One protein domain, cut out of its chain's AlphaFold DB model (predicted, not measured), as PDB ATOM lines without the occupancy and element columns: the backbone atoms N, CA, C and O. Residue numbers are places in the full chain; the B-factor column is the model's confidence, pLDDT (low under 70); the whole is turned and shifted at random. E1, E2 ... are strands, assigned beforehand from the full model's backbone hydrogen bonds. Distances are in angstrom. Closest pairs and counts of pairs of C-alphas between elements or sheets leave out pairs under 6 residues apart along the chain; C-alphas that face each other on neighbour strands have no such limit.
ATOM      1  N   LYS A  22      36.401 -48.224 -50.330       57.88
ATOM      2  CA  LYS A  22      37.305 -49.040 -51.156       57.88
ATOM      3  C   LYS A  22      38.368 -48.204 -51.857       57.88
ATOM      4  O   LYS A  22      39.478 -48.693 -52.061       57.88
ATOM      5  N   GLU A  23      38.065 -46.948 -52.186       70.12
ATOM      6  CA  GLU A  23      39.057 -46.044 -52.770       70.12
ATOM      7  C   GLU A  23      40.101 -45.607 -51.739       70.12
ATOM      8  O   GLU A  23      41.276 -45.494 -52.087       70.12
ATOM      9  N   ALA A  24      39.728 -45.457 -50.462       75.44
ATOM     10  CA  ALA A  24      40.662 -45.050 -49.408       75.44
ATOM     11  C   ALA A  24      41.828 -46.036 -49.246       75.44
ATOM     12  O   ALA A  24      42.967 -45.623 -49.039       75.44
ATOM     13  N   CYS A  25      41.577 -47.336 -49.430       84.12
ATOM     14  CA  CYS A  25      42.613 -48.372 -49.382       84.12
ATOM     15  C   CYS A  25      43.644 -48.273 -50.520       84.12
ATOM     16  O   CYS A  25      44.689 -48.918 -50.455       84.12
ATOM     17  N   THR A  26      43.375 -47.482 -51.563       83.94
ATOM     18  CA  THR A  26      44.330 -47.226 -52.653       83.94
ATOM     19  C   THR A  26      45.261 -46.050 -52.358       83.94
ATOM     20  O   THR A  26      46.259 -45.860 -53.059       83.94
ATOM     21  N   TRP A  27      44.964 -45.253 -51.327       82.44
ATOM     22  CA  TRP A  27      45.731 -44.053 -51.031       82.44
ATOM     23  C   TRP A  27      47.091 -44.396 -50.442       82.44
ATOM     24  O   TRP A  27      47.263 -45.301 -49.622       82.44
ATOM     25  N   LYS A  28      48.092 -43.604 -50.824       82.56
ATOM     26  CA  LYS A  28      49.437 -43.751 -50.283       82.56
ATOM     27  C   LYS A  28      49.420 -43.521 -48.770       82.56
ATOM     28  O   LYS A  28      49.033 -42.454 -48.305       82.56
ATOM     29  N   GLY A  29      49.926 -44.506 -48.030       85.75
ATOM     30  CA  GLY A  29      50.036 -44.438 -46.574       85.75
ATOM     31  C   GLY A  29      48.783 -44.893 -45.827       85.75
ATOM     32  O   GLY A  29      48.805 -44.889 -44.601       85.75
ATOM     33  N   VAL A  30      47.724 -45.309 -46.524       89.94
ATOM     34  CA  VAL A  30      46.571 -45.982 -45.917       89.94
ATOM     35  C   VAL A  30      46.785 -47.494 -45.968       89.94
ATOM     36  O   VAL A  30      47.213 -48.039 -46.982       89.94
ATOM     37  N   VAL A  31      46.482 -48.175 -44.866       92.94
ATOM     38  CA  VAL A  31      46.430 -49.639 -44.788       92.94
ATOM     39  C   VAL A  31      45.043 -50.037 -44.312       92.94
ATOM     40  O   VAL A  31      44.541 -49.471 -43.336       92.94
ATOM     41  N   CYS A  32      44.445 -51.012 -44.990       92.19
ATOM     42  CA  CYS A  32      43.139 -51.558 -44.648       92.19
ATOM     43  C   CYS A  32      43.247 -52.975 -44.078       92.19
ATOM     44  O   CYS A  32      44.208 -53.689 -44.365       92.19
ATOM     45  N   ASN A  33      42.258 -53.355 -43.271       90.69
ATOM     46  CA  ASN A  33      42.099 -54.706 -42.732       90.69
ATOM     47  C   ASN A  33      41.532 -55.682 -43.792       90.69
ATOM     48  O   ASN A  33      41.273 -55.301 -44.937       90.69
ATOM     49  N   ASP A  34      41.305 -56.938 -43.392       91.31
ATOM     50  CA  ASP A  34      40.729 -57.987 -44.254       91.31
ATOM     51  C   ASP A  34      39.310 -57.649 -44.761       91.31
ATOM     52  O   ASP A  34      38.899 -58.129 -45.819       91.31
ATOM     53  N   ASP A  35      38.589 -56.779 -44.047       89.38
ATOM     54  CA  ASP A  35      37.250 -56.293 -44.396       89.38
ATOM     55  C   ASP A  35      37.277 -55.048 -45.313       89.38
ATOM     56  O   ASP A  35      36.231 -54.489 -45.643       89.38
ATOM     57  N   VAL A  36      38.463 -54.635 -45.788       86.62
ATOM     58  CA  VAL A  36      38.673 -53.456 -46.656       86.62
ATOM     59  C   VAL A  36      38.282 -52.143 -45.957       86.62
ATOM     60  O   VAL A  36      37.851 -51.172 -46.578       86.62
ATOM     61  N   GLU A  37      38.455 -52.089 -44.639       87.25
ATOM     62  CA  GLU A  37      38.250 -50.893 -43.827       87.25
ATOM     63  C   GLU A  37      39.591 -50.320 -43.375       87.25
ATOM     64  O   GLU A  37      40.521 -51.054 -43.038       87.25
ATOM     65  N   VAL A  38      39.696 -48.992 -43.335       88.06
ATOM     66  CA  VAL A  38      40.932 -48.301 -42.948       88.06
ATOM     67  C   VAL A  38      41.328 -48.670 -41.518       88.06
ATOM     68  O   VAL A  38      40.604 -48.388 -40.561       88.06
ATOM     69  N   GLU A  39      42.513 -49.253 -41.375       94.44
ATOM     70  CA  GLU A  39      43.081 -49.691 -40.103       94.44
ATOM     71  C   GLU A  39      44.230 -48.781 -39.657       94.44
ATOM     72  O   GLU A  39      44.364 -48.485 -38.468       94.44
ATOM     73  N   SER A  40      45.039 -48.279 -40.592       95.06
ATOM     74  CA  SER A  40      46.077 -47.300 -40.273       95.06
ATOM     75  C   SER A  40      46.259 -46.256 -41.362       95.06
ATOM     76  O   SER A  40      46.018 -46.515 -42.542       95.06
ATOM     77  N   PHE A  41      46.691 -45.068 -40.947       92.75
ATOM     78  CA  PHE A  41      47.036 -43.983 -41.852       92.75
ATOM     79  C   PHE A  41      48.354 -43.329 -41.441       92.75
ATOM     80  O   PHE A  41      48.528 -42.903 -40.296       92.75
ATOM     81  N   GLN A  42      49.276 -43.234 -42.397       93.69
ATOM     82  CA  GLN A  42      50.578 -42.609 -42.247       93.69
ATOM     83  C   GLN A  42      50.800 -41.543 -43.317       93.69
ATOM     84  O   GLN A  42      50.827 -41.826 -44.514       93.69
ATOM     85  N   TRP A  43      51.080 -40.323 -42.871       93.06
ATOM     86  CA  TRP A  43      51.464 -39.221 -43.742       93.06
ATOM     87  C   TRP A  43      52.416 -38.289 -42.999       93.06
ATOM     88  O   TRP A  43      52.007 -37.475 -42.181       93.06
ATOM     89  N   ALA A  44      53.714 -38.443 -43.245       91.31
ATOM     90  CA  ALA A  44      54.767 -37.839 -42.435       91.31
ATOM     91  C   ALA A  44      55.833 -37.160 -43.295       91.31
ATOM     92  O   ALA A  44      56.008 -37.512 -44.462       91.31
ATOM     93  N   TYR A  45      56.602 -36.260 -42.680       92.12
ATOM     94  CA  TYR A  45      57.777 -35.619 -43.286       92.12
ATOM     95  C   TYR A  45      57.478 -34.775 -44.534       92.12
ATOM     96  O   TYR A  45      58.337 -34.618 -45.401       92.12
ATOM     97  N   ASN A  46      56.284 -34.184 -44.623       86.88
ATOM     98  CA  ASN A  46      55.975 -33.197 -45.663       86.88
ATOM     99  C   ASN A  46      56.349 -31.768 -45.223       86.88
ATOM    100  O   ASN A  46      56.293 -30.827 -46.016       86.88
ATOM    101  N   TYR A  47      56.761 -31.589 -43.962       90.44
ATOM    102  CA  TYR A  47      57.265 -30.336 -43.401       90.44
ATOM    103  C   TYR A  47      56.330 -29.151 -43.691       90.44
ATOM    104  O   TYR A  47      55.173 -29.165 -43.286       90.44
ATOM    105  N   ARG A  48      56.829 -28.110 -44.371       86.88
ATOM    106  CA  ARG A  48      56.079 -26.882 -44.666       86.88
ATOM    107  C   ARG A  48      54.978 -27.081 -45.706       86.88
ATOM    108  O   ARG A  48      54.018 -26.324 -45.661       86.88
ATOM    109  N   GLU A  49      55.102 -28.088 -46.566       85.94
ATOM    110  CA  GLU A  49      54.110 -28.409 -47.601       85.94
ATOM    111  C   GLU A  49      52.973 -29.284 -47.051       85.94
ATOM    112  O   GLU A  49      51.869 -29.295 -47.588       85.94
ATOM    113  N   GLY A  50      53.214 -29.976 -45.928       85.00
ATOM    114  CA  GLY A  50      52.228 -30.786 -45.206       85.00
ATOM    115  C   GLY A  50      51.187 -29.952 -44.469       85.00
ATOM    116  O   GLY A  50      51.094 -30.022 -43.248       85.00
ATOM    117  N   THR A  51      50.450 -29.111 -45.181       87.00
ATOM    118  CA  THR A  51      49.438 -28.224 -44.600       87.00
ATOM    119  C   THR A  51      48.047 -28.862 -44.604       87.00
ATOM    120  O   THR A  51      47.780 -29.839 -45.308       87.00
ATOM    121  N   GLY A  52      47.159 -28.311 -43.780       85.88
ATOM    122  CA  GLY A  52      45.787 -28.781 -43.604       85.88
ATOM    123  C   GLY A  52      45.376 -28.758 -42.138       85.88
ATOM    124  O   GLY A  52      46.165 -28.398 -41.267       85.88
ATOM    125  N   THR A  53      44.145 -29.155 -41.871       87.50
ATOM    126  CA  THR A  53      43.570 -29.440 -40.569       87.50
ATOM    127  C   THR A  53      43.227 -30.911 -40.403       87.50
ATOM    128  O   THR A  53      43.061 -31.651 -41.364       87.50
ATOM    129  N   ILE A  54      43.115 -31.357 -39.159       83.62
ATOM    130  CA  ILE A  54      42.606 -32.690 -38.834       83.62
ATOM    131  C   ILE A  54      41.395 -32.511 -37.926       83.62
ATOM    132  O   ILE A  54      41.447 -31.727 -36.978       83.62
ATOM    133  N   ASP A  55      40.339 -33.274 -38.191       83.06
ATOM    134  CA  ASP A  55      39.164 -33.374 -37.331       83.06
ATOM    135  C   ASP A  55      38.899 -34.850 -37.008       83.06
ATOM    136  O   ASP A  55      38.612 -35.666 -37.883       83.06
ATOM    137  N   PHE A  56      39.019 -35.208 -35.730       87.25
ATOM    138  CA  PHE A  56      38.880 -36.593 -35.293       87.25
ATOM    139  C   PHE A  56      37.469 -37.158 -35.475       87.25
ATOM    140  O   PHE A  56      37.329 -38.368 -35.636       87.25
ATOM    141  N   THR A  57      36.439 -36.306 -35.560       84.44
ATOM    142  CA  THR A  57      35.034 -36.735 -35.696       84.44
ATOM    143  C   THR A  57      34.743 -37.507 -36.981       84.44
ATOM    144  O   THR A  57      33.723 -38.191 -37.092       84.44
ATOM    145  N   PHE A  58      35.639 -37.417 -37.954       82.38
ATOM    146  CA  PHE A  58      35.517 -38.089 -39.234       82.38
ATOM    147  C   PHE A  58      36.533 -39.223 -39.423       82.38
ATOM    148  O   PHE A  58      36.579 -39.819 -40.502       82.38
ATOM    149  N   LEU A  59      37.359 -39.528 -38.417       86.75
ATOM    150  CA  LEU A  59      38.243 -40.684 -38.502       86.75
ATOM    151  C   LEU A  59      37.405 -41.971 -38.607       86.75
ATOM    152  O   LEU A  59      36.387 -42.104 -37.918       86.75
ATOM    153  N   PRO A  60      37.816 -42.938 -39.447       88.12
ATOM    154  CA  PRO A  60      37.155 -44.234 -39.514       88.12
ATOM    155  C   PRO A  60      37.112 -44.896 -38.135       88.12
ATOM    156  O   PRO A  60      38.106 -44.914 -37.412       88.12
ATOM    157  N   ARG A  61      35.971 -45.492 -37.771       88.19
ATOM    158  CA  ARG A  61      35.809 -46.173 -36.468       88.19
ATOM    159  C   ARG A  61      36.748 -47.375 -36.295       88.19
ATOM    160  O   ARG A  61      37.009 -47.803 -35.173       88.19
ATOM    161  N   THR A  62      37.226 -47.919 -37.406       90.69
ATOM    162  CA  THR A  62      38.138 -49.063 -37.510       90.69
ATOM    163  C   THR A  62      39.605 -48.663 -37.393       90.69
ATOM    164  O   THR A  62      40.461 -49.536 -37.262       90.69
ATOM    165  N   LEU A  63      39.904 -47.360 -37.422       92.62
ATOM    166  CA  LEU A  63      41.264 -46.846 -37.392       92.62
ATOM    167  C   LEU A  63      41.927 -47.170 -36.047       92.62
ATOM    168  O   LEU A  63      41.476 -46.738 -34.985       92.62
ATOM    169  N   LYS A  64      43.038 -47.903 -36.113       96.75
ATOM    170  CA  LYS A  64      43.859 -48.304 -34.967       96.75
ATOM    171  C   LYS A  64      45.083 -47.411 -34.790       96.75
ATOM    172  O   LYS A  64      45.488 -47.162 -33.655       96.75
ATOM    173  N   ALA A  65      45.666 -46.929 -35.888       97.12
ATOM    174  CA  ALA A  65      46.913 -46.167 -35.859       97.12
ATOM    175  C   ALA A  65      46.883 -44.931 -36.770       97.12
ATOM    176  O   ALA A  65      46.549 -45.029 -37.951       97.12
ATOM    177  N   LEU A  66      47.277 -43.776 -36.224       96.50
ATOM    178  CA  LEU A  66      47.368 -42.508 -36.955       96.50
ATOM    179  C   LEU A  66      48.750 -41.864 -36.788       96.50
ATOM    180  O   LEU A  66      49.104 -41.407 -35.703       96.50
ATOM    181  N   TYR A  67      49.527 -41.775 -37.865       97.31
ATOM    182  CA  TYR A  67      50.890 -41.238 -37.838       97.31
ATOM    183  C   TYR A  67      51.035 -40.050 -38.784       97.31
ATOM    184  O   TYR A  67      51.247 -40.220 -39.985       97.31
ATOM    185  N   LEU A  68      50.972 -38.838 -38.231       96.12
ATOM    186  CA  LEU A  68      51.075 -37.589 -38.987       96.12
ATOM    187  C   LEU A  68      52.243 -36.669 -38.567       96.12
ATOM    188  O   LEU A  68      52.071 -35.446 -38.616       96.12
ATOM    189  N   PRO A  69      53.419 -37.177 -38.138       96.62
ATOM    190  CA  PRO A  69      54.466 -36.316 -37.608       96.62
ATOM    191  C   PRO A  69      55.198 -35.514 -38.687       96.62
ATOM    192  O   PRO A  69      55.269 -35.911 -39.853       96.62
ATOM    193  N   HIS A  70      55.845 -34.430 -38.265       96.56
ATOM    194  CA  HIS A  70      56.684 -33.588 -39.126       96.56
ATOM    195  C   HIS A  70      55.939 -33.004 -40.333       96.56
ATOM    196  O   HIS A  70      56.412 -33.076 -41.472       96.56
ATOM    197  N   ASN A  71      54.789 -32.392 -40.073       93.75
ATOM    198  CA  ASN A  71      54.034 -31.633 -41.061       93.75
ATOM    199  C   ASN A  71      53.784 -30.200 -40.537       93.75
ATOM    200  O   ASN A  71      54.351 -29.761 -39.535       93.75
ATOM    201  N   ALA A  72      52.963 -29.433 -41.245       93.81
ATOM    202  CA  ALA A  72      52.495 -28.109 -40.852       93.81
ATOM    203  C   ALA A  72      50.973 -28.120 -40.621       93.81
ATOM    204  O   ALA A  72      50.291 -27.120 -40.875       93.81
ATOM    205  N   LEU A  73      50.450 -29.256 -40.146       92.44
ATOM    206  CA  LEU A  73      49.028 -29.456 -39.879       92.44
ATOM    207  C   LEU A  73      48.596 -28.566 -38.721       92.44
ATOM    208  O   LEU A  73      49.328 -28.393 -37.752       92.44
ATOM    209  N   ASN A  74      47.419 -27.971 -38.833       91.94
ATOM    210  CA  ASN A  74      46.855 -27.053 -37.857       91.94
ATOM    211  C   ASN A  74      45.409 -27.444 -37.517       91.94
ATOM    212  O   ASN A  74      44.941 -28.518 -37.874       91.94
ATOM    213  N   GLY A  75      44.698 -26.606 -36.773       89.56
ATOM    214  CA  GLY A  75      43.329 -26.893 -36.351       89.56
ATOM    215  C   GLY A  75      43.242 -27.388 -34.912       89.56
ATOM    216  O   GLY A  75      44.247 -27.505 -34.201       89.56
ATOM    217  N   LYS A  76      42.004 -27.579 -34.455       92.31
ATOM    218  CA  LYS A  76      41.692 -27.884 -33.061       92.31
ATOM    219  C   LYS A  76      41.163 -29.305 -32.932       92.31
ATOM    220  O   LYS A  76      40.074 -29.581 -33.417       92.31
ATOM    221  N   ILE A  77      41.892 -30.162 -32.223       91.00
ATOM    222  CA  ILE A  77      41.479 -31.546 -31.965       91.00
ATOM    223  C   ILE A  77      40.992 -31.725 -30.523       91.00
ATOM    224  O   ILE A  77      41.364 -30.969 -29.617       91.00
ATOM    225  N   LYS A  78      40.153 -32.739 -30.311       92.38
ATOM    226  CA  LYS A  78      39.688 -33.177 -28.992       92.38
ATOM    227  C   LYS A  78      39.894 -34.678 -28.877       92.38
ATOM    228  O   LYS A  78      39.421 -35.426 -29.720       92.38
ATOM    229  N   LEU A  79      40.553 -35.116 -27.807       92.31
ATOM    230  CA  LEU A  79      40.832 -36.539 -27.588       92.31
ATOM    231  C   LEU A  79      39.550 -37.384 -27.450       92.31
ATOM    232  O   LEU A  79      39.549 -38.542 -27.846       92.31
ATOM    233  N   ALA A  80      38.452 -36.785 -26.980       92.62
ATOM    234  CA  ALA A  80      37.143 -37.432 -26.868       92.62
ATOM    235  C   ALA A  80      36.524 -37.867 -28.211       92.62
ATOM    236  O   ALA A  80      35.626 -38.703 -28.215       92.62
ATOM    237  N   ASP A  81      36.981 -37.303 -29.333       92.38
ATOM    238  CA  ASP A  81      36.476 -37.629 -30.671       92.38
ATOM    239  C   ASP A  81      37.277 -38.772 -31.334       92.38
ATOM    240  O   ASP A  81      37.024 -39.122 -32.486       92.38
ATOM    241  N   LEU A  82      38.260 -39.354 -30.635       93.56
ATOM    242  CA  LEU A  82      39.064 -40.465 -31.146       93.56
ATOM    243  C   LEU A  82      38.239 -41.760 -31.294       93.56
ATOM    244  O   LEU A  82      37.393 -42.054 -30.445       93.56
ATOM    245  N   PRO A  83      38.525 -42.595 -32.312       92.56
ATOM    246  CA  PRO A  83      37.924 -43.920 -32.436       92.56
ATOM    247  C   PRO A  83      38.204 -44.809 -31.216       92.56
ATOM    248  O   PRO A  83      39.334 -44.881 -30.735       92.56
ATOM    249  N   GLU A  84      37.197 -45.559 -30.762       93.69
ATOM    250  CA  GLU A  84      37.314 -46.449 -29.592       93.69
ATOM    251  C   GLU A  84      38.384 -47.542 -29.763       93.69
ATOM    252  O   GLU A  84      39.015 -47.956 -28.791       93.69
ATOM    253  N   ASN A  85      38.606 -47.980 -31.007       92.88
ATOM    254  CA  ASN A  85      39.580 -49.011 -31.366       92.88
ATOM    255  C   ASN A  85      41.009 -48.477 -31.542       92.88
ATOM    256  O   ASN A  85      41.914 -49.255 -31.851       92.88
ATOM    257  N   MET A  86      41.224 -47.169 -31.373       96.12
ATOM    258  CA  MET A  86      42.536 -46.576 -31.577       96.12
ATOM    259  C   MET A  86      43.520 -47.044 -30.502       96.12
ATOM    260  O   MET A  86      43.241 -46.986 -29.304       96.12
ATOM    261  N   THR A  87      44.693 -47.488 -30.945       97.94
ATOM    262  CA  THR A  87      45.779 -47.962 -30.081       97.94
ATOM    263  C   THR A  87      46.968 -47.013 -30.078       97.94
ATOM    264  O   THR A  87      47.702 -46.945 -29.091       97.94
ATOM    265  N   SER A  88      47.169 -46.252 -31.158       97.62
ATOM    266  CA  SER A  88      48.281 -45.311 -31.241       97.62
ATOM    267  C   SER A  88      47.989 -44.100 -32.117       97.62
ATOM    268  O   SER A  88      47.362 -44.207 -33.170       97.62
ATOM    269  N   PHE A  89      48.502 -42.941 -31.705       96.38
ATOM    270  CA  PHE A  89      48.579 -41.778 -32.580       96.38
ATOM    271  C   PHE A  89      49.820 -40.933 -32.292       96.38
ATOM    272  O   PHE A  89      50.152 -40.638 -31.144       96.38
ATOM    273  N   LEU A  90      50.515 -40.544 -33.360       97.44
ATOM    274  CA  LEU A  90      51.725 -39.726 -33.314       97.44
ATOM    275  C   LEU A  90      51.509 -38.507 -34.203       97.44
ATOM    276  O   LEU A  90      51.456 -38.631 -35.427       97.44
ATOM    277  N   LEU A  91      51.382 -37.337 -33.587       96.50
ATOM    278  CA  LEU A  91      51.071 -36.078 -34.270       96.50
ATOM    279  C   LEU A  91      52.162 -35.022 -34.078       96.50
ATOM    280  O   LEU A  91      52.010 -33.904 -34.547       96.50
ATOM    281  N   TYR A  92      53.271 -35.381 -33.437       96.94
ATOM    282  CA  TYR A  92      54.317 -34.446 -33.054       96.94
ATOM    283  C   TYR A  92      54.941 -33.653 -34.211       96.94
ATOM    284  O   TYR A  92      55.064 -34.125 -35.343       96.94
ATOM    285  N   THR A  93      55.457 -32.465 -33.884       97.56
ATOM    286  CA  THR A  93      56.012 -31.513 -34.861       97.56
ATOM    287  C   THR A  93      54.965 -31.109 -35.900       97.56
ATOM    288  O   THR A  93      55.119 -31.367 -37.095       97.56
ATOM    289  N   ASN A  94      53.902 -30.474 -35.415       96.62
ATOM    290  CA  ASN A  94      52.847 -29.847 -36.199       96.62
ATOM    291  C   ASN A  94      52.484 -28.485 -35.569       96.62
ATOM    292  O   ASN A  94      53.282 -27.857 -34.868       96.62
ATOM    293  N   ARG A  95      51.310 -27.953 -35.905       96.50
ATOM    294  CA  ARG A  95      50.712 -26.734 -35.344       96.50
ATOM    295  C   ARG A  95      49.306 -27.026 -34.819       96.50
ATOM    296  O   ARG A  95      48.425 -26.167 -34.890       96.50
ATOM    297  N   LEU A  96      49.073 -28.252 -34.352       95.19
ATOM    298  CA  LEU A  96      47.779 -28.665 -33.829       95.19
ATOM    299  C   LEU A  96      47.544 -28.016 -32.470       95.19
ATOM    300  O   LEU A  96      48.473 -27.731 -31.714       95.19
ATOM    301  N   SER A  97      46.283 -27.742 -32.177       95.12
ATOM    302  CA  SER A  97      45.851 -27.081 -30.952       95.12
ATOM    303  C   SER A  97      44.668 -27.827 -30.345       95.12
ATOM    304  O   SER A  97      44.055 -28.684 -30.979       95.12
ATOM    305  N   GLY A  98      44.331 -27.511 -29.102       92.69
ATOM    306  CA  GLY A  98      43.266 -28.197 -28.382       92.69
ATOM    307  C   GLY A  98      43.563 -28.259 -26.899       92.69
ATOM    308  O   GLY A  98      44.676 -27.962 -26.469       92.69
ATOM    309  N   THR A  99      42.548 -28.635 -26.132       91.94
ATOM    310  CA  THR A  99      42.702 -28.893 -24.703       91.94
ATOM    311  C   THR A  99      42.848 -30.393 -24.510       91.94
ATOM    312  O   THR A  99      41.952 -31.148 -24.894       91.94
ATOM    313  N   LEU A 100      43.972 -30.826 -23.946       90.31
ATOM    314  CA  LEU A 100      44.212 -32.227 -23.631       90.31
ATOM    315  C   LEU A 100      43.484 -32.573 -22.338       90.31
ATOM    316  O   LEU A 100      43.735 -31.984 -21.294       90.31
ATOM    317  N   ASN A 101      42.573 -33.535 -22.436       90.06
ATOM    318  CA  ASN A 101      41.986 -34.210 -21.293       90.06
ATOM    319  C   ASN A 101      42.272 -35.704 -21.449       90.06
ATOM    320  O   ASN A 101      41.606 -36.384 -22.237       90.06
ATOM    321  N   LEU A 102      43.290 -36.199 -20.744       87.62
ATOM    322  CA  LEU A 102      43.739 -37.586 -20.874       87.62
ATOM    323  C   LEU A 102      42.690 -38.593 -20.376       87.62
ATOM    324  O   LEU A 102      42.676 -39.719 -20.864       87.62
ATOM    325  N   ASP A 103      41.753 -38.174 -19.518       89.88
ATOM    326  CA  ASP A 103      40.647 -39.023 -19.050       89.88
ATOM    327  C   ASP A 103      39.672 -39.399 -20.178       89.88
ATOM    328  O   ASP A 103      38.882 -40.332 -20.042       89.88
ATOM    329  N   THR A 104      39.715 -38.674 -21.302       90.88
ATOM    330  CA  THR A 104      38.873 -38.933 -22.482       90.88
ATOM    331  C   THR A 104      39.526 -39.848 -23.514       90.88
ATOM    332  O   THR A 104      38.922 -40.117 -24.550       90.88
ATOM    333  N   LEU A 105      40.749 -40.327 -23.262       92.25
ATOM    334  CA  LEU A 105      41.422 -41.240 -24.179       92.25
ATOM    335  C   LEU A 105      40.695 -42.592 -24.256       92.25
ATOM    336  O   LEU A 105      40.278 -43.137 -23.227       92.25
ATOM    337  N   PRO A 106      40.600 -43.192 -25.457       93.25
ATOM    338  CA  PRO A 106      40.157 -44.570 -25.595       93.25
ATOM    339  C   PRO A 106      41.009 -45.523 -24.752       93.25
ATOM    340  O   PRO A 106      42.231 -45.393 -24.665       93.25
ATOM    341  N   ARG A 107      40.367 -46.539 -24.167       94.56
ATOM    342  CA  ARG A 107      41.018 -47.492 -23.246       94.56
ATOM    343  C   ARG A 107      42.155 -48.296 -23.873       94.56
ATOM    344  O   ARG A 107      42.985 -48.833 -23.147       94.56
ATOM    345  N   LEU A 108      42.149 -48.437 -25.195       96.69
ATOM    346  CA  LEU A 108      43.103 -49.257 -25.937       96.69
ATOM    347  C   LEU A 108      44.373 -48.496 -26.332       96.69
ATOM    348  O   LEU A 108      45.277 -49.104 -26.904       96.69
ATOM    349  N   ILE A 109      44.462 -47.200 -26.015       96.31
ATOM    350  CA  ILE A 109      45.631 -46.378 -26.313       96.31
ATOM    351  C   ILE A 109      46.856 -46.884 -25.548       96.31
ATOM    352  O   ILE A 109      46.864 -46.986 -24.324       96.31
ATOM    353  N   GLN A 110      47.915 -47.158 -26.300       96.31
ATOM    354  CA  GLN A 110      49.214 -47.609 -25.803       96.31
ATOM    355  C   GLN A 110      50.314 -46.586 -26.083       96.31
ATOM    356  O   GLN A 110      51.295 -46.520 -25.346       96.31
ATOM    357  N   GLN A 111      50.166 -45.790 -27.146       96.12
ATOM    358  CA  GLN A 111      51.194 -44.850 -27.573       96.12
ATOM    359  C   GLN A 111      50.588 -43.526 -28.040       96.12
ATOM    360  O   GLN A 111      49.765 -43.490 -28.955       96.12
ATOM    361  N   VAL A 112      51.050 -42.435 -27.433       94.75
ATOM    362  CA  VAL A 112      50.663 -41.063 -27.771       94.75
ATOM    363  C   VAL A 112      51.915 -40.207 -27.849       94.75
ATOM    364  O   VAL A 112      52.705 -40.192 -26.906       94.75
ATOM    365  N   ASP A 113      52.089 -39.472 -28.946       95.50
ATOM    366  CA  ASP A 113      53.096 -38.412 -29.026       95.50
ATOM    367  C   ASP A 113      52.507 -37.160 -29.680       95.50
ATOM    368  O   ASP A 113      52.144 -37.159 -30.859       95.50
ATOM    369  N   LEU A 114      52.423 -36.102 -28.879       94.12
ATOM    370  CA  LEU A 114      51.861 -34.791 -29.211       94.12
ATOM    371  C   LEU A 114      52.884 -33.665 -28.989       94.12
ATOM    372  O   LEU A 114      52.520 -32.496 -28.857       94.12
TER     373      LEU A 114
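This is residues 22 to 114 of the 124 residues of an uncharacterized protein of Perkinsela sp. CCAP 1560/4 (UniProt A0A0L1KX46). What shape? With little regular structure, the chain winds in stacked turns: E1, E2, E4, E6 and E8, in that order, make one mixed sheet, with E3, E5 and E7 on the opposite side. How large? The 93 printed residues, 26 in eight named strands, are all strand by class. They are compact, with a 12.8 A radius of gyration of the C-alphas and spans of 34 by 33 by 20 A.

Which strands turn back? E1, residues 30 to 32, and E2, 38 to 42, form an antiparallel hairpin, with N 31 and O 40 2.9 A apart. Which run parallel? E4, 65 to 67, is parallel to E2, with N 67 and O 41 2.9 A apart.

Where are the others? E3 is residues 51 to 53, E5 72 to 74, E6 88 to 90, E7 97 to 99, E8 111 to 113. Where to look? C-alpha 30 is at (46.571, -45.982, -45.917), C-alpha 113 at (53.096, -38.412, -29.026).

Any cut? The printed part has no cut. Low confidence? Residue 22 is under 70.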